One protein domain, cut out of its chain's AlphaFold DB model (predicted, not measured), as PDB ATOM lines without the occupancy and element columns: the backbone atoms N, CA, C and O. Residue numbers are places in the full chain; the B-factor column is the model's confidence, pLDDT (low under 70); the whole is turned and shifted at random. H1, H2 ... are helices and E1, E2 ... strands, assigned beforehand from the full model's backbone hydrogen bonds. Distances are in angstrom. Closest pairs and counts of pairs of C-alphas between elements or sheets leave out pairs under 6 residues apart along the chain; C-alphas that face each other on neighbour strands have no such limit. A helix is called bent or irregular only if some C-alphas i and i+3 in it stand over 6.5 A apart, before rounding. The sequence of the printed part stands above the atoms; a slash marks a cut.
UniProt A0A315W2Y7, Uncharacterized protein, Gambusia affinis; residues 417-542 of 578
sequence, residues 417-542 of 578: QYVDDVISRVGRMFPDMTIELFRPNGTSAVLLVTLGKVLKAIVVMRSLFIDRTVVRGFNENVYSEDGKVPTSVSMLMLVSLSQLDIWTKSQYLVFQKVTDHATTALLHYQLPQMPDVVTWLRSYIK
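This is residues 417 to 542 of the 578 residues of an uncharacterized protein of Gambusia affinis (UniProt A0A315W2Y7). A twisted sheet of four strands has one face covered by three helices, H1, H4 and H3, which run along its strands. On the side away from these helices a long loop goes out and comes back, and residues 487 to 494, most of H2, stick out from the body. The printed part has 126 residues, with four named helices and four named strands in the order H1 E1 E2 E3 E4 H2 H3 H4; the sheet, order E1 E2 E3 E4, is antiparallel throughout. The class is mixed, helices and strands, and the whole is compact, with a radius of gyration of the C-alphas of 14.5 A and spans of 43 by 36 by 25 A.

H1, residues 417 to 429, begins at C-alpha 417 (-44.211, 46.204, 53.318) and is 18.5 A long. E1 is residues 433 to 438, 16.5 A; E2 444 to 451, 22.1 A; E3 455 to 462, 22.7 A. E4, residues 465 to 473, 23.9 A, bends by 55 degrees at residue 468. H2, residues 489 to 495, 11.4 A, is irregular: C-alphas 490 and 493 are 7.6 A apart. H3, residues 509 to 524, is 22.8 A long. H4, residues 530 to 542, 20.6 A, is only just irregular, with C-alphas 539 and 542 6.52 A apart; it ends at C-alpha 542 (-45.465, 41.309, 21.268).

The strands form a meander, each the antiparallel neighbour of the one before, in hairpins. Within hydrogen-bond range are N 436 and O 448 at 2.9 A for E1 and E2, N 447 and O 459 at 2.8 A for E2 and E3, and N 458 and O 470 at 2.8 A for E3 and E4. H1, H3 and H4 are on the same face, making two layers, helices on one face of a sheet. H1 is over E1 and E2 at a height over the sheet of 9.8 A, H4 over E2 at 7.9 A, and H3 over E4 at 8.0 A. The closest C-alphas of H3 and E4 are those of Thr 515 and Val 471, 5.3 A. H1 and H4 touch, closest at the C-alphas of Val 426 and Pro 531, 6.2 A. H3 and H4, a helical hairpin, only just touch, with 3 pairs of C-alphas within 8 A, closest at Ala 521 and Val 533, 7.4 A. O i to N i+4 pairs within range are 8 of 9 in H1, 11 of 12 in H3, 6 of 9 in H4 and 0 of 3 in H2, where O i to N i+3 pairs within range are 0 of 4. H2 is not on the sheet.

The C-alphas farthest apart are those of Ser 488 and His 524, 44.7 A. The printed part has no cut. The links E4 to H2 and H2 to H3 are long. Mean pLDDT of the printed part is 79.4; it is under 70 at residues 440 to 442, 480 to 499 and 526 to 530.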
ATOM      1  N   GLN A 417     -43.748  44.877  53.755       85.06
ATOM      2  CA  GLN A 417     -44.211  46.204  53.318       85.06
ATOM      3  C   GLN A 417     -43.333  46.814  52.208       85.06
ATOM      4  O   GLN A 417     -43.841  47.385  51.251       85.06
ATOM      5  N   TYR A 418     -42.006  46.649  52.286       85.25
ATOM      6  CA  TYR A 418     -41.084  47.173  51.271       85.25
ATOM      7  C   TYR A 418     -41.215  46.423  49.937       85.25
ATOM      8  O   TYR A 418     -41.073  47.014  48.866       85.25
ATOM      9  N   VAL A 419     -41.514  45.122  49.992       84.38
ATOM     10  CA  VAL A 419     -41.803  44.306  48.804       84.38
ATOM     11  C   VAL A 419     -43.121  44.759  48.166       84.38
ATOM     12  O   VAL A 419     -43.167  44.940  46.951       84.38
ATOM     13  N   ASP A 420     -44.147  45.037  48.976       86.75
ATOM     14  CA  ASP A 420     -45.446  45.555  48.512       86.75
ATOM     15  C   ASP A 420     -45.311  46.932  47.859       86.75
ATOM     16  O   ASP A 420     -45.864  47.169  46.788       86.75
ATOM     17  N   ASP A 421     -44.510  47.813  48.453       88.00
ATOM     18  CA  ASP A 421     -44.146  49.121  47.909       88.00
ATOM     19  C   ASP A 421     -43.432  49.018  46.551       88.00
ATOM     20  O   ASP A 421     -43.707  49.800  45.636       88.00
ATOM     21  N   VAL A 422     -42.503  48.063  46.396       86.56
ATOM     22  CA  VAL A 422     -41.807  47.814  45.123       86.56
ATOM     23  C   VAL A 422     -42.784  47.289  44.071       86.56
ATOM     24  O   VAL A 422     -42.839  47.853  42.980       86.56
ATOM     25  N   ILE A 423     -43.602  46.283  44.396       86.75
ATOM     26  CA  ILE A 423     -44.625  45.741  43.485       86.75
ATOM     27  C   ILE A 423     -45.617  46.838  43.078       86.75
ATOM     28  O   ILE A 423     -45.900  47.017  41.895       86.75
ATOM     29  N   SER A 424     -46.071  47.647  44.037       87.50
ATOM     30  CA  SER A 424     -47.011  48.753  43.817       87.50
ATOM     31  C   SER A 424     -46.405  49.914  43.026       87.50
ATOM     32  O   SER A 424     -47.145  50.704  42.441       87.50
ATOM     33  N   ARG A 425     -45.074  50.068  42.991       88.12
ATOM     34  CA  ARG A 425     -44.391  50.958  42.033       88.12
ATOM     35  C   ARG A 425     -44.340  50.323  40.644       88.12
ATOM     36  O   ARG A 425     -44.723  50.975  39.681       88.12
ATOM     37  N   VAL A 426     -43.947  49.055  40.541       85.88
ATOM     38  CA  VAL A 426     -43.828  48.331  39.261       85.88
ATOM     39  C   VAL A 426     -45.171  48.225  38.526       85.88
ATOM     40  O   VAL A 426     -45.229  48.546  37.342       85.88
ATOM     41  N   GLY A 427     -46.268  47.900  39.217       85.56
ATOM     42  CA  GLY A 427     -47.614  47.885  38.624       85.56
ATOM     43  C   GLY A 427     -48.094  49.259  38.132       85.56
ATOM     44  O   GLY A 427     -48.847  49.335  37.169       85.56
ATOM     45  N   ARG A 428     -47.612  50.360  38.730       87.19
ATOM     46  CA  ARG A 428     -47.877  51.730  38.247       87.19
ATOM     47  C   ARG A 428     -46.991  52.150  37.070       87.19
ATOM     48  O   ARG A 428     -47.379  53.053  36.338       87.19
ATOM     49  N   MET A 429     -45.834  51.515  36.869       84.94
ATOM     50  CA  MET A 429     -44.965  51.769  35.708       84.94
ATOM     51  C   MET A 429     -45.433  51.044  34.438       84.94
ATOM     52  O   MET A 429     -45.113  51.487  33.337       84.94
ATOM     53  N   PHE A 430     -46.191  49.948  34.569       83.94
ATOM     54  CA  PHE A 430     -46.565  49.077  33.448       83.94
ATOM     55  C   PHE A 430     -48.080  48.805  33.385       83.94
ATOM     56  O   PHE A 430     -48.505  47.682  33.651       83.94
ATOM     57  N   PRO A 431     -48.912  49.790  32.988       82.06
ATOM     58  CA  PRO A 431     -50.372  49.640  32.947       82.06
ATOM     59  C   PRO A 431     -50.876  48.561  31.969       82.06
ATOM     60  O   PRO A 431     -51.996  48.085  32.119       82.06
ATOM     61  N   ASP A 432     -50.059  48.127  31.000       84.19
ATOM     62  CA  ASP A 432     -50.392  47.035  30.064       84.19
ATOM     63  C   ASP A 432     -50.348  45.628  30.704       84.19
ATOM     64  O   ASP A 432     -50.555  44.619  30.021       84.19
ATOM     65  N   MET A 433     -49.988  45.541  31.989       86.62
ATOM     66  CA  MET A 433     -49.659  44.302  32.683       86.62
ATOM     67  C   MET A 433     -50.222  44.325  34.108       86.62
ATOM     68  O   MET A 433     -49.829  45.156  34.925       86.62
ATOM     69  N   THR A 434     -51.119  43.395  34.439       88.38
ATOM     70  CA  THR A 434     -51.649  43.292  35.808       88.38
ATOM     71  C   THR A 434     -50.739  42.420  36.670       88.38
ATOM     72  O   THR A 434     -50.163  41.440  36.193       88.38
ATOM     73  N   ILE A 435     -50.598  42.786  37.946       89.12
ATOM     74  CA  ILE A 435     -49.841  42.029  38.950       89.12
ATOM     75  C   ILE A 435     -50.757  41.793  40.148       89.12
ATOM     76  O   ILE A 435     -51.116  42.735  40.851       89.12
ATOM     77  N   GLU A 436     -51.100  40.537  40.399       87.94
ATOM     78  CA  GLU A 436     -51.789  40.102  41.613       87.94
ATOM     79  C   GLU A 436     -50.767  39.482  42.573       87.94
ATOM     80  O   GLU A 436     -49.900  38.716  42.151       87.94
ATOM     81  N   LEU A 437     -50.845  39.820  43.864       86.94
ATOM     82  CA  LEU A 437     -49.918  39.349  44.896       86.94
ATOM     83  C   LEU A 437     -50.611  38.389  45.867       86.94
ATOM     84  O   LEU A 437     -51.589  38.740  46.523       86.94
ATOM     85  N   PHE A 438     -50.004  37.221  46.049       83.62
ATOM     86  CA  PHE A 438     -50.413  36.180  46.982       83.62
ATOM     87  C   PHE A 438     -49.291  35.913  47.999       83.62
ATOM     88  O   PHE A 438     -48.104  35.971  47.672       83.62
ATOM     89  N   ARG A 439     -49.647  35.610  49.254       81.75
ATOM     90  CA  ARG A 439     -48.692  35.350  50.352       81.75
ATOM     91  C   ARG A 439     -49.046  34.085  51.143       81.75
ATOM     92  O   ARG A 439     -49.413  34.190  52.312       81.75
ATOM     93  N   PRO A 440     -48.920  32.885  50.546       68.31
ATOM     94  CA  PRO A 440     -49.356  31.634  51.178       68.31
ATOM     95  C   PRO A 440     -48.654  31.351  52.516       68.31
ATOM     96  O   PRO A 440     -49.274  30.845  53.445       68.31
ATOM     97  N   ASN A 441     -47.385  31.753  52.652       64.25
ATOM     98  CA  ASN A 441     -46.572  31.537  53.856       64.25
ATOM     99  C   ASN A 441     -46.162  32.868  54.530       64.25
ATOM    100  O   ASN A 441     -45.140  32.927  55.220       64.25
ATOM    101  N   GLY A 442     -46.897  33.959  54.272       68.38
ATOM    102  CA  GLY A 442     -46.705  35.305  54.846       68.38
ATOM    103  C   GLY A 442     -45.430  36.070  54.440       68.38
ATOM    104  O   GLY A 442     -45.459  37.292  54.340       68.38
ATOM    105  N   THR A 443     -44.321  35.368  54.190       71.50
ATOM    106  CA  THR A 443     -42.985  35.932  53.903       71.50
ATOM    107  C   THR A 443     -42.516  35.697  52.468       71.50
ATOM    108  O   THR A 443     -41.806  36.535  51.914       71.50
ATOM    109  N   SER A 444     -42.937  34.595  51.842       81.12
ATOM    110  CA  SER A 444     -42.805  34.392  50.397       81.12
ATOM    111  C   SER A 444     -43.951  35.091  49.667       81.12
ATOM    112  O   SER A 444     -45.110  34.980  50.077       81.12
ATOM    113  N   ALA A 445     -43.622  35.787  48.584       85.50
ATOM    114  CA  ALA A 445     -44.565  36.460  47.703       85.50
ATOM    115  C   ALA A 445     -44.691  35.659  46.402       85.50
ATOM    116  O   ALA A 445     -43.688  35.369  45.761       85.50
ATOM    117  N   VAL A 446     -45.908  35.307  46.006       88.88
ATOM    118  CA  VAL A 446     -46.198  34.721  44.693       88.88
ATOM    119  C   VAL A 446     -46.938  35.779  43.891       88.88
ATOM    120  O   VAL A 446     -47.995  36.238  44.319       88.88
ATOM    121  N   LEU A 447     -46.379  36.192  42.757       89.12
ATOM    122  CA  LEU A 447     -47.039  37.106  41.831       89.12
ATOM    123  C   LEU A 447     -47.709  36.307  40.718       89.12
ATOM    124  O   LEU A 447     -47.057  35.459  40.106       89.12
ATOM    125  N   LEU A 448     -48.963  36.623  40.408       90.50
ATOM    126  CA  LEU A 448     -49.566  36.292  39.121       90.50
ATOM    127  C   LEU A 448     -49.494  37.538  38.238       90.50
ATOM    128  O   LEU A 448     -50.137  38.549  38.514       90.50
ATOM    129  N   VAL A 449     -48.680  37.467  37.190       91.19
ATOM    130  CA  VAL A 449     -48.437  38.567  36.256       91.19
ATOM    131  C   VAL A 449     -49.134  38.255  34.934       91.19
ATOM    132  O   VAL A 449     -48.704  37.358  34.207       91.19
ATOM    133  N   THR A 450     -50.206  38.976  34.603       91.62
ATOM    134  CA  THR A 450     -50.931  38.784  33.333       91.62
ATOM    135  C   THR A 450     -50.521  39.854  32.329       91.62
ATOM    136  O   THR A 450     -50.628  41.051  32.596       91.62
ATOM    137  N   LEU A 451     -50.051  39.421  31.158       91.62
ATOM    138  CA  LEU A 451     -49.492  40.289  30.125       91.62
ATOM    139  C   LEU A 451     -50.433  40.350  28.915       91.62
ATOM    140  O   LEU A 451     -50.379  39.513  28.004       91.62
ATOM    141  N   GLY A 452     -51.327  41.342  28.931       87.00
ATOM    142  CA  GLY A 452     -52.387  41.507  27.937       87.00
ATOM    143  C   GLY A 452     -53.225  40.233  27.758       87.00
ATOM    144  O   GLY A 452     -53.699  39.645  28.727       87.00
ATOM    145  N   LYS A 453     -53.380  39.793  26.503       88.94
ATOM    146  CA  LYS A 453     -54.026  38.517  26.128       88.94
ATOM    147  C   LYS A 453     -53.020  37.452  25.657       88.94
ATOM    148  O   LYS A 453     -53.394  36.543  24.926       88.94
ATOM    149  N   VAL A 454     -51.739  37.587  26.017       90.94
ATOM    150  CA  VAL A 454     -50.662  36.703  25.530       90.94
ATOM    151  C   VAL A 454     -50.369  35.589  26.529       90.94
ATOM    152  O   VAL A 454     -50.502  34.410  26.201       90.94
ATOM    153  N   LEU A 455     -49.979  35.957  27.751       93.25
ATOM    154  CA  LEU A 455     -49.481  35.019  28.756       93.25
ATOM    155  C   LEU A 455     -49.852  35.425  30.183       93.25
ATOM    156  O   LEU A 455     -50.182  36.580  30.461       93.25
ATOM    157  N   LYS A 456     -49.751  34.448  31.080       92.75
ATOM    158  CA  LYS A 456     -49.828  34.570  32.534       92.75
ATOM    159  C   LYS A 456     -48.554  33.952  33.108       92.75
ATOM    160  O   LYS A 456     -48.281  32.774  32.881       92.75
ATOM    161  N   ALA A 457     -47.751  34.742  33.810       92.12
ATOM    162  CA  ALA A 457     -46.513  34.299  34.438       92.12
ATOM    163  C   ALA A 457     -46.684  34.259  35.958       92.12
ATOM    164  O   ALA A 457     -46.989  35.275  36.581       92.12
ATOM    165  N   ILE A 458     -46.465  33.091  36.556       91.38
ATOM    166  CA  ILE A 458     -46.361  32.940  38.003       91.38
ATOM    167  C   ILE A 458     -44.903  33.182  38.394       91.38
ATOM    168  O   ILE A 458     -44.005  32.506  37.886       91.38
ATOM    169  N   VAL A 459     -44.659  34.130  39.295       89.94
ATOM    170  CA  VAL A 459     -43.322  34.480  39.792       89.94
ATOM    171  C   VAL A 459     -43.296  34.249  41.301       89.94
ATOM    172  O   VAL A 459     -43.885  35.008  42.068       89.94
ATOM    173  N   VAL A 460     -42.633  33.179  41.734       88.88
ATOM    174  CA  VAL A 460     -42.443  32.851  43.153       88.88
ATOM    175  C   VAL A 460     -41.197  33.574  43.650       88.88
ATOM    176  O   VAL A 460     -40.123  33.430  43.067       88.88
ATOM    177  N   MET A 461     -41.334  34.346  44.726       84.94
ATOM    178  CA  MET A 461     -40.284  35.198  45.278       84.94
ATOM    179  C   MET A 461     -40.110  35.011  46.787       84.94
ATOM    180  O   MET A 461     -41.071  34.861  47.548       84.94
ATOM    181  N   ARG A 462     -38.863  35.136  47.237       83.44
ATOM    182  CA  ARG A 462     -38.473  35.278  48.638       83.44
ATOM    183  C   ARG A 462     -37.921  36.691  48.834       83.44
ATOM    184  O   ARG A 462     -36.805  37.004  48.428       83.44
ATOM    185  N   SER A 463     -38.710  37.566  49.454       82.56
ATOM    186  CA  SER A 463     -38.498  39.022  49.391       82.56
ATOM    187  C   SER A 463     -38.535  39.537  47.938       82.56
ATOM    188  O   SER A 463     -39.565  39.389  47.289       82.56
ATOM    189  N   LEU A 464     -37.439  40.114  47.422       79.19
ATOM    190  CA  LEU A 464     -37.289  40.510  46.010       79.19
ATOM    191  C   LEU A 464     -36.523  39.474  45.167       79.19
ATOM    192  O   LEU A 464     -36.399  39.642  43.958       79.19
ATOM    193  N   PHE A 465     -36.003  38.407  45.779       81.81
ATOM    194  CA  PHE A 465     -35.325  37.343  45.045       81.81
ATOM    195  C   PHE A 465     -36.368  36.420  44.432       81.81
ATOM    196  O   PHE A 465     -37.107  35.753  45.154       81.81
ATOM    197  N   ILE A 466     -36.424  36.380  43.105       85.94
ATOM    198  CA  ILE A 466     -37.217  35.393  42.377       85.94
ATOM    199  C   ILE A 466     -36.542  34.026  42.560       85.94
ATOM    200  O   ILE A 466     -35.333  33.898  42.391       85.94
ATOM    201  N   ASP A 467     -37.332  33.027  42.938       84.62
ATOM    202  CA  ASP A 467     -36.914  31.646  43.221       84.62
ATOM    203  C   ASP A 467     -37.369  30.697  42.098       84.62
ATOM    204  O   ASP A 467     -36.663  29.773  41.699       84.62
ATOM    205  N   ARG A 468     -38.546  30.971  41.517       87.25
ATOM    206  CA  ARG A 468     -39.102  30.237  40.373       87.25
ATOM    207  C   ARG A 468     -39.958  31.150  39.502       87.25
ATOM    208  O   ARG A 468     -40.700  31.988  40.012       87.25
ATOM    209  N   THR A 469     -39.922  30.917  38.192       90.25
ATOM    210  CA  THR A 469     -40.932  31.422  37.252       90.25
ATOM    211  C   THR A 469     -41.619  30.252  36.550       90.25
ATOM    212  O   THR A 469     -40.994  29.215  36.331       90.25
ATOM    213  N   VAL A 470     -42.906  30.397  36.229       91.81
ATOM    214  CA  VAL A 470     -43.678  29.464  35.392       91.81
ATOM    215  C   VAL A 470     -44.561  30.290  34.467       91.81
ATOM    216  O   VAL A 470     -45.377  31.074  34.943       91.81
ATOM    217  N   VAL A 471     -44.415  30.134  33.152       93.44
ATOM    218  CA  VAL A 471     -45.202  30.879  32.160       93.44
ATOM    219  C   VAL A 471     -46.228  29.958  31.511       93.44
ATOM    220  O   VAL A 471     -45.890  28.871  31.047       93.44
ATOM    221  N   ARG A 472     -47.483  30.413  31.470       92.75
ATOM    222  CA  ARG A 472     -48.620  29.779  30.790       92.75
ATOM    223  C   ARG A 472     -49.246  30.751  29.791       92.75
ATOM    224  O   ARG A 472     -49.110  31.965  29.925       92.75
ATOM    225  N   GLY A 473     -49.943  30.232  28.790       90.44
ATOM    226  CA  GLY A 473     -50.741  31.027  27.864       90.44
ATOM    227  C   GLY A 473     -51.940  31.669  28.554       90.44
ATOM    228  O   GLY A 473     -52.431  31.177  29.568       90.44
ATOM    229  N   PHE A 474     -52.451  32.766  27.993       88.50
ATOM    230  CA  PHE A 474     -53.590  33.484  28.576       88.50
ATOM    231  C   PHE A 474     -54.839  32.599  28.775       88.50
ATOM    232  O   PHE A 474     -55.548  32.759  29.769       88.50
ATOM    233  N   ASN A 475     -55.074  31.633  27.881       87.00
ATOM    234  CA  ASN A 475     -56.215  30.711  27.944       87.00
ATOM    235  C   ASN A 475     -56.002  29.493  28.867       87.00
ATOM    236  O   ASN A 475     -56.934  28.716  29.038       87.00
ATOM    237  N   GLU A 476     -54.813  29.291  29.441       86.50
ATOM    238  CA  GLU A 476     -54.574  28.154  30.339       86.50
ATOM    239  C   GLU A 476     -55.100  28.426  31.755       86.50
ATOM    240  O   GLU A 476     -55.009  29.547  32.278       86.50
ATOM    241  N   ASN A 477     -55.587  27.365  32.404       79.31
ATOM    242  CA  ASN A 477     -55.879  27.376  33.831       79.31
ATOM    243  C   ASN A 477     -54.561  27.519  34.610       79.31
ATOM    244  O   ASN A 477     -53.609  26.758  34.425       79.31
ATOM    245  N   VAL A 478     -54.499  28.531  35.476       81.00
ATOM    246  CA  VAL A 478     -53.361  28.788  36.386       81.00
ATOM    247  C   VAL A 478     -53.655  28.264  37.798       81.00
ATOM    248  O   VAL A 478     -52.793  28.282  38.673       81.00
ATOM    249  N   TYR A 479     -54.875  27.772  38.012       78.88
ATOM    250  CA  TYR A 479     -55.321  27.186  39.264       78.88
ATOM    251  C   TYR A 479     -55.336  25.655  39.170       78.88
ATOM    252  O   TYR A 479     -55.717  25.113  38.133       78.88
ATOM    253  N   SER A 480     -54.937  24.968  40.242       64.94
ATOM    254  CA  SER A 480     -55.069  23.515  40.376       64.94
ATOM    255  C   SER A 480     -56.542  23.118  40.442       64.94
ATOM    256  O   SER A 480     -57.314  23.687  41.217       64.94
ATOM    257  N   GLU A 481     -56.921  22.095  39.676       57.50
ATOM    258  CA  GLU A 481     -58.306  21.601  39.601       57.50
ATOM    259  C   GLU A 481     -58.686  20.681  40.784       57.50
ATOM    260  O   GLU A 481     -59.823  20.217  40.880       57.50
ATOM    261  N   ASP A 482     -57.765  20.484  41.736       49.16
ATOM    262  CA  ASP A 482     -57.929  19.701  42.965       49.16
ATOM    263  C   ASP A 482     -58.905  20.340  43.979       49.16
ATOM    264  O   ASP A 482     -58.547  20.792  45.066       49.16
ATOM    265  N   GLY A 483     -60.196  20.290  43.652       51.03
ATOM    266  CA  GLY A 483     -61.188  19.897  44.651       51.03
ATOM    267  C   GLY A 483     -61.785  20.976  45.558       51.03
ATOM    268  O   GLY A 483     -61.999  20.690  46.737       51.03
ATOM    269  N   LYS A 484     -62.151  22.153  45.019       39.56
ATOM    270  CA  LYS A 484     -63.427  22.850  45.343       39.56
ATOM    271  C   LYS A 484     -63.655  24.097  44.482       39.56
ATOM    272  O   LYS A 484     -62.825  25.002  44.451       39.56
ATOM    273  N   VAL A 485     -64.830  24.169  43.857       43.62
ATOM    274  CA  VAL A 485     -65.347  25.383  43.204       43.62
ATOM    275  C   VAL A 485     -66.087  26.218  44.261       43.62
ATOM    276  O   VAL A 485     -67.039  25.703  44.851       43.62
ATOM    277  N   PRO A 486     -65.692  27.474  44.541       45.09
ATOM    278  CA  PRO A 486     -66.362  28.307  45.537       45.09
ATOM    279  C   PRO A 486     -67.660  28.900  44.967       45.09
ATOM    280  O   PRO A 486     -67.685  30.015  44.452       45.09
ATOM    281  N   THR A 487     -68.764  28.162  45.079       46.94
ATOM    282  CA  THR A 487     -70.106  28.603  44.647       46.94
ATOM    283  C   THR A 487     -70.769  29.618  45.594       46.94
ATOM    284  O   THR A 487     -71.907  30.020  45.358       46.94
ATOM    285  N   SER A 488     -70.072  30.076  46.642       39.62
ATOM    286  CA  SER A 488     -70.524  31.135  47.550       39.62
ATOM    287  C   SER A 488     -69.546  32.318  47.582       39.62
ATOM    288  O   SER A 488     -68.385  32.207  47.981       39.62
ATOM    289  N   VAL A 489     -70.044  33.498  47.197       51.12
ATOM    290  CA  VAL A 489     -69.264  34.750  47.102       51.12
ATOM    291  C   VAL A 489     -68.642  35.210  48.428       51.12
ATOM    292  O   VAL A 489     -67.674  35.964  48.425       51.12
ATOM    293  N   SER A 490     -69.147  34.728  49.565       44.31
ATOM    294  CA  SER A 490     -68.636  35.027  50.907       44.31
ATOM    295  C   SER A 490     -67.403  34.210  51.323       44.31
ATOM    296  O   SER A 490     -66.772  34.563  52.315       44.31
ATOM    297  N   MET A 491     -67.013  33.162  50.582       41.47
ATOM    298  CA  MET A 491     -65.822  32.346  50.892       41.47
ATOM    299  C   MET A 491     -64.611  32.643  49.981       41.47
ATOM    300  O   MET A 491     -63.568  31.998  50.088       41.47
ATOM    301  N   LEU A 492     -64.711  33.658  49.117       51.41
ATOM    302  CA  LEU A 492     -63.705  33.962  48.092       51.41
ATOM    303  C   LEU A 492     -62.344  34.430  48.655       51.41
ATOM    304  O   LEU A 492     -61.318  34.252  48.010       51.41
ATOM    305  N   MET A 493     -62.315  35.040  49.846       48.94
ATOM    306  CA  MET A 493     -61.140  35.793  50.321       48.94
ATOM    307  C   MET A 493     -60.086  34.964  51.078       48.94
ATOM    308  O   MET A 493     -58.954  35.418  51.222       48.94
ATOM    309  N   LEU A 494     -60.435  33.766  51.568       45.94
ATOM    310  CA  LEU A 494     -59.554  32.931  52.408       45.94
ATOM    311  C   LEU A 494     -59.071  31.635  51.732       45.94
ATOM    312  O   LEU A 494     -58.219  30.949  52.290       45.94
ATOM    313  N   VAL A 495     -59.580  31.299  50.541       44.69
ATOM    314  CA  VAL A 495     -59.244  30.046  49.827       44.69
ATOM    315  C   VAL A 495     -58.184  30.255  48.731       44.69
ATOM    316  O   VAL A 495     -57.421  29.341  48.425       44.69
ATOM    317  N   SER A 496     -58.037  31.473  48.202       49.66
ATOM    318  CA  SER A 496     -57.179  31.802  47.043       49.66
ATOM    319  C   SER A 496     -55.666  31.589  47.222       49.66
ATOM    320  O   SER A 496     -54.905  31.824  46.287       49.66
ATOM    321  N   LEU A 497     -55.196  31.164  48.401       47.97
ATOM    322  CA  LEU A 497     -53.772  30.947  48.690       47.97
ATOM    323  C   LEU A 497     -53.294  29.504  48.469       47.97
ATOM    324  O   LEU A 497     -52.087  29.292  48.384       47.97
ATOM    325  N   SER A 498     -54.196  28.522  48.353       51.75
ATOM    326  CA  SER A 498     -53.831  27.109  48.150       51.75
ATOM    327  C   SER A 498     -54.035  26.602  46.722       51.75
ATOM    328  O   SER A 498     -53.777  25.431  46.463       51.75
ATOM    329  N   GLN A 499     -54.539  27.442  45.812       62.38
ATOM    330  CA  GLN A 499     -55.082  26.988  44.527       62.38
ATOM    331  C   GLN A 499     -54.237  27.371  43.302       62.38
ATOM    332  O   GLN A 499     -54.568  26.932  42.214       62.38
ATOM    333  N   LEU A 500     -53.162  28.159  43.435       74.62
ATOM    334  CA  LEU A 500     -52.263  28.509  42.320       74.62
ATOM    335  C   LEU A 500     -51.279  27.370  42.007       74.62
ATOM    336  O   LEU A 500     -50.471  26.987  42.855       74.62
ATOM    337  N   ASP A 501     -51.300  26.874  40.770       81.44
ATOM    338  CA  ASP A 501     -50.456  25.761  40.331       81.44
ATOM    339  C   ASP A 501     -49.049  26.238  39.931       81.44
ATOM    340  O   ASP A 501     -48.755  26.551  38.776       81.44
ATOM    341  N   ILE A 502     -48.155  26.270  40.919       84.44
ATOM    342  CA  ILE A 502     -46.741  26.653  40.768       84.44
ATOM    343  C   ILE A 502     -45.834  25.514  40.247       84.44
ATOM    344  O   ILE A 502     -44.605  25.674  40.193       84.44
ATOM    345  N   TRP A 503     -46.406  24.353  39.903       84.44
ATOM    346  CA  TRP A 503     -45.659  23.117  39.642       84.44
ATOM    347  C   TRP A 503     -45.781  22.622  38.202       84.44
ATOM    348  O   TRP A 503     -44.757  22.279  37.604       84.44
ATOM    349  N   THR A 504     -46.989  22.586  37.633       87.25
ATOM    350  CA  THR A 504     -47.193  22.046  36.280       87.25
ATOM    351  C   THR A 504     -46.650  23.005  35.217       87.25
ATOM    352  O   THR A 504     -46.747  24.231  35.332       87.25
ATOM    353  N   LYS A 505     -46.063  22.446  34.154       88.88
ATOM    354  CA  LYS A 505     -45.624  23.209  32.975       88.88
ATOM    355  C   LYS A 505     -46.827  23.608  32.112       88.88
ATOM    356  O   LYS A 505     -47.849  22.931  32.136       88.88
ATOM    357  N   SER A 506     -46.677  24.663  31.308       91.25
ATOM    358  CA  SER A 506     -47.648  25.002  30.258       91.25
ATOM    359  C   SER A 506     -47.855  23.847  29.275       91.25
ATOM    360  O   SER A 506     -46.906  23.138  28.932       91.25
ATOM    361  N   GLN A 507     -49.078  23.712  28.767       90.62
ATOM    362  CA  GLN A 507     -49.437  22.786  27.695       90.62
ATOM    363  C   GLN A 507     -48.776  23.144  26.349       90.62
ATOM    364  O   GLN A 507     -48.538  22.258  25.529       90.62
ATOM    365  N   TYR A 508     -48.433  24.417  26.112       92.62
ATOM    366  CA  TYR A 508     -47.856  24.871  24.843       92.62
ATOM    367  C   TYR A 508     -46.329  24.993  24.915       92.62
ATOM    368  O   TYR A 508     -45.779  25.742  25.727       92.62
ATOM    369  N   LEU A 509     -45.635  24.344  23.974       91.50
ATOM    370  CA  LEU A 509     -44.168  24.361  23.858       91.50
ATOM    371  C   LEU A 509     -43.568  25.782  23.814       91.50
ATOM    372  O   LEU A 509     -42.475  26.007  24.330       91.50
ATOM    373  N   VAL A 510     -44.301  26.755  23.258       93.00
ATOM    374  CA  VAL A 510     -43.906  28.173  23.233       93.00
ATOM    375  C   VAL A 510     -43.683  28.715  24.650       93.00
ATOM    376  O   VAL A 510     -42.629  29.283  24.923       93.00
ATOM    377  N   PHE A 511     -44.632  28.523  25.573       94.31
ATOM    378  CA  PHE A 511     -44.525  29.063  26.934       94.31
ATOM    379  C   PHE A 511     -43.626  28.210  27.839       94.31
ATOM    380  O   PHE A 511     -43.008  28.751  28.756       94.31
ATOM    381  N   GLN A 512     -43.451  26.917  27.534       94.00
ATOM    382  CA  GLN A 512     -42.371  26.115  28.125       94.00
ATOM    383  C   GLN A 512     -41.003  26.743  27.810       94.00
ATOM    384  O   GLN A 512     -40.271  27.088  28.733       94.00
ATOM    385  N   LYS A 513     -40.712  27.032  26.530       93.19
ATOM    386  CA  LYS A 513     -39.477  27.724  26.122       93.19
ATOM    387  C   LYS A 513     -39.323  29.105  26.765       93.19
ATOM    388  O   LYS A 513     -38.240  29.435  27.231       93.19
ATOM    389  N   VAL A 514     -40.394  29.899  26.861       93.56
ATOM    390  CA  VAL A 514     -40.345  31.195  27.571       93.56
ATOM    391  C   VAL A 514     -40.068  31.021  29.076       93.56
ATOM    392  O   VAL A 514     -39.394  31.863  29.661       93.56
ATOM    393  N   THR A 515     -40.496  29.916  29.697       93.25
ATOM    394  CA  THR A 515     -40.159  29.584  31.097       93.25
ATOM    395  C   THR A 515     -38.674  29.226  31.262       93.25
ATOM    396  O   THR A 515     -38.028  29.694  32.204       93.25
ATOM    397  N   ASP A 516     -38.099  28.464  30.328       92.62
ATOM    398  CA  ASP A 516     -36.659  28.156  30.308       92.62
ATOM    399  C   ASP A 516     -35.824  29.445  30.125       92.62
ATOM    400  O   ASP A 516     -34.841  29.687  30.836       92.62
ATOM    401  N   HIS A 517     -36.266  30.335  29.228       90.81
ATOM    402  CA  HIS A 517     -35.638  31.641  29.001       90.81
ATOM    403  C   HIS A 517     -35.772  32.573  30.211       90.81
ATOM    404  O   HIS A 517     -34.811  33.260  30.547       90.81
ATOM    405  N   ALA A 518     -36.909  32.571  30.916       89.69
ATOM    406  CA  ALA A 518     -37.111  33.352  32.142       89.69
ATOM    407  C   ALA A 518     -36.246  32.841  33.309       89.69
ATOM    408  O   ALA A 518     -35.690  33.629  34.075       89.69
ATOM    409  N   THR A 519     -36.050  31.524  33.392       87.88
ATOM    410  CA  THR A 519     -35.099  30.901  34.327       87.88
ATOM    411  C   THR A 519     -33.654  31.287  33.985       87.88
ATOM    412  O   THR A 519     -32.848  31.536  34.879       87.88
ATOM    413  N   THR A 520     -33.329  31.432  32.697       87.19
ATOM    414  CA  THR A 520     -32.023  31.943  32.242       87.19
ATOM    415  C   THR A 520     -31.855  33.439  32.547       87.19
ATOM    416  O   THR A 520     -30.783  33.860  32.984       87.19
ATOM    417  N   ALA A 521     -32.911  34.242  32.383       84.62
ATOM    418  CA  ALA A 521     -32.927  35.672  32.697       84.62
ATOM    419  C   ALA A 521     -32.613  35.934  34.179       84.62
ATOM    420  O   ALA A 521     -31.807  36.805  34.500       84.62
ATOM    421  N   LEU A 522     -33.186  35.132  35.081       80.12
ATOM    422  CA  LEU A 522     -32.925  35.198  36.521       80.12
ATOM    423  C   LEU A 522     -31.433  35.043  36.875       80.12
ATOM    424  O   LEU A 522     -30.939  35.718  37.774       80.12
ATOM    425  N   LEU A 523     -30.698  34.193  36.150       79.56
ATOM    426  CA  LEU A 523     -29.256  33.999  36.354       79.56
ATOM    427  C   LEU A 523     -28.401  35.144  35.777       79.56
ATOM    428  O   LEU A 523     -27.264  35.336  36.214       79.56
ATOM    429  N   HIS A 524     -28.939  35.900  34.814       78.75
ATOM    430  CA  HIS A 524     -28.303  37.092  34.244       78.75
ATOM    431  C   HIS A 524     -28.504  38.329  35.137       78.75
ATOM    432  O   HIS A 524     -27.546  39.053  35.408       78.75
ATOM    433  N   TYR A 525     -29.722  38.559  35.637       76.19
ATOM    434  CA  TYR A 525     -30.046  39.666  36.548       76.19
ATOM    435  C   TYR A 525     -29.642  39.335  37.998       76.19
ATOM    436  O   TYR A 525     -30.479  39.191  38.889       76.19
ATOM    437  N   GLN A 526     -28.336  39.187  38.228       57.00
ATOM    438  CA  GLN A 526     -27.755  38.883  39.540       57.00
ATOM    439  C   GLN A 526     -28.060  40.014  40.538       57.00
ATOM    440  O   GLN A 526     -27.642  41.149  40.333       57.00
ATOM    441  N   LEU A 527     -28.792  39.683  41.613       63.38
ATOM    442  CA  LEU A 527     -29.607  40.624  42.403       63.38
ATOM    443  C   LEU A 527     -30.674  41.328  41.531       63.38
ATOM    444  O   LEU A 527     -30.479  42.470  41.112       63.38
ATOM    445  N   PRO A 528     -31.830  40.682  41.275       57.88
ATOM    446  CA  PRO A 528     -32.867  41.270  40.440       57.88
ATOM    447  C   PRO A 528     -33.515  42.464  41.149       57.88
ATOM    448  O   PRO A 528     -34.344  42.313  42.049       57.88
ATOM    449  N   GLN A 529     -33.186  43.677  40.705       63.50
ATOM    450  CA  GLN A 529     -34.056  44.818  40.949       63.50
ATOM    451  C   GLN A 529     -35.316  44.602  40.107       63.50
ATOM    452  O   GLN A 529     -35.270  44.638  38.881       63.50
ATOM    453  N   MET A 530     -36.444  44.337  40.774       65.31
ATOM    454  CA  MET A 530     -37.730  43.982  40.152       65.31
ATOM    455  C   MET A 530     -38.125  44.734  38.862       65.31
ATOM    456  O   MET A 530     -38.660  44.057  37.980       65.31
ATOM    457  N   PRO A 531     -37.902  46.059  38.684       70.62
ATOM    458  CA  PRO A 531     -38.114  46.713  37.388       70.62
ATOM    459  C   PRO A 531     -37.464  46.000  36.193       70.62
ATOM    460  O   PRO A 531     -38.124  45.874  35.166       70.62
ATOM    461  N   ASP A 532     -36.231  45.502  36.298       80.69
ATOM    462  CA  ASP A 532     -35.471  45.014  35.137       80.69
ATOM    463  C   ASP A 532     -36.055  43.703  34.595       80.69
ATOM    464  O   ASP A 532     -36.394  43.599  33.413       80.69
ATOM    465  N   VAL A 533     -36.275  42.725  35.482       82.25
ATOM    466  CA  VAL A 533     -36.875  41.427  35.125       82.25
ATOM    467  C   VAL A 533     -38.308  41.606  34.620       82.25
ATOM    468  O   VAL A 533     -38.719  40.932  33.677       82.25
ATOM    469  N   VAL A 534     -39.073  42.538  35.200       84.06
ATOM    470  CA  VAL A 534     -40.442  42.828  34.748       84.06
ATOM    471  C   VAL A 534     -40.452  43.571  33.407       84.06
ATOM    472  O   VAL A 534     -41.311  43.293  32.572       84.06
ATOM    473  N   THR A 535     -39.476  44.440  33.136       88.44
ATOM    474  CA  THR A 535     -39.321  45.084  31.819       88.44
ATOM    475  C   THR A 535     -38.974  44.045  30.748       88.44
ATOM    476  O   THR A 535     -39.581  44.042  29.674       88.44
ATOM    477  N   TRP A 536     -38.075  43.103  31.061       90.94
ATOM    478  CA  TRP A 536     -37.777  41.960  30.195       90.94
ATOM    479  C   TRP A 536     -39.014  41.081  29.968       90.94
ATOM    480  O   TRP A 536     -39.336  40.763  28.823       90.94
ATOM    481  N   LEU A 537     -39.785  40.768  31.015       89.50
ATOM    482  CA  LEU A 537     -41.032  40.006  30.897       89.50
ATOM    483  C   LEU A 537     -42.082  40.743  30.043       89.50
ATOM    484  O   LEU A 537     -42.735  40.127  29.201       89.50
ATOM    485  N   ARG A 538     -42.206  42.072  30.173       90.25
ATOM    486  CA  ARG A 538     -43.125  42.890  29.361       90.25
ATOM    487  C   ARG A 538     -42.796  42.846  27.863       90.25
ATOM    488  O   ARG A 538     -43.709  42.984  27.050       90.25
ATOM    489  N   SER A 539     -41.549  42.578  27.464       91.25
ATOM    490  CA  SER A 539     -41.171  42.429  26.042       91.25
ATOM    491  C   SER A 539     -41.885  41.267  25.319       91.25
ATOM    492  O   SER A 539     -41.964  41.246  24.085       91.25
ATOM    493  N   TYR A 540     -42.480  40.329  26.066       92.25
ATOM    494  CA  TYR A 540     -43.307  39.250  25.524       92.25
ATOM    495  C   TYR A 540     -44.734  39.679  25.145       92.25
ATOM    496  O   TYR A 540     -45.440  38.901  24.509       92.25
ATOM    497  N   ILE A 541     -45.161  40.920  25.419       91.44
ATOM    498  CA  ILE A 541     -46.488  41.414  24.997       91.44
ATOM    499  C   ILE A 541     -46.653  41.414  23.466       91.44
ATOM    500  O   ILE A 541     -47.764  41.330  22.953       91.44
ATOM    501  N   LYS A 542     -45.530  41.438  22.731       91.12
ATOM    502  CA  LYS A 542     -45.465  41.309  21.268       91.12
ATOM    503  C   LYS A 542     -44.989  39.926  20.793       91.12
ATOM    504  O   LYS A 542     -44.580  39.818  19.646       91.12
TER     505      LYS A 542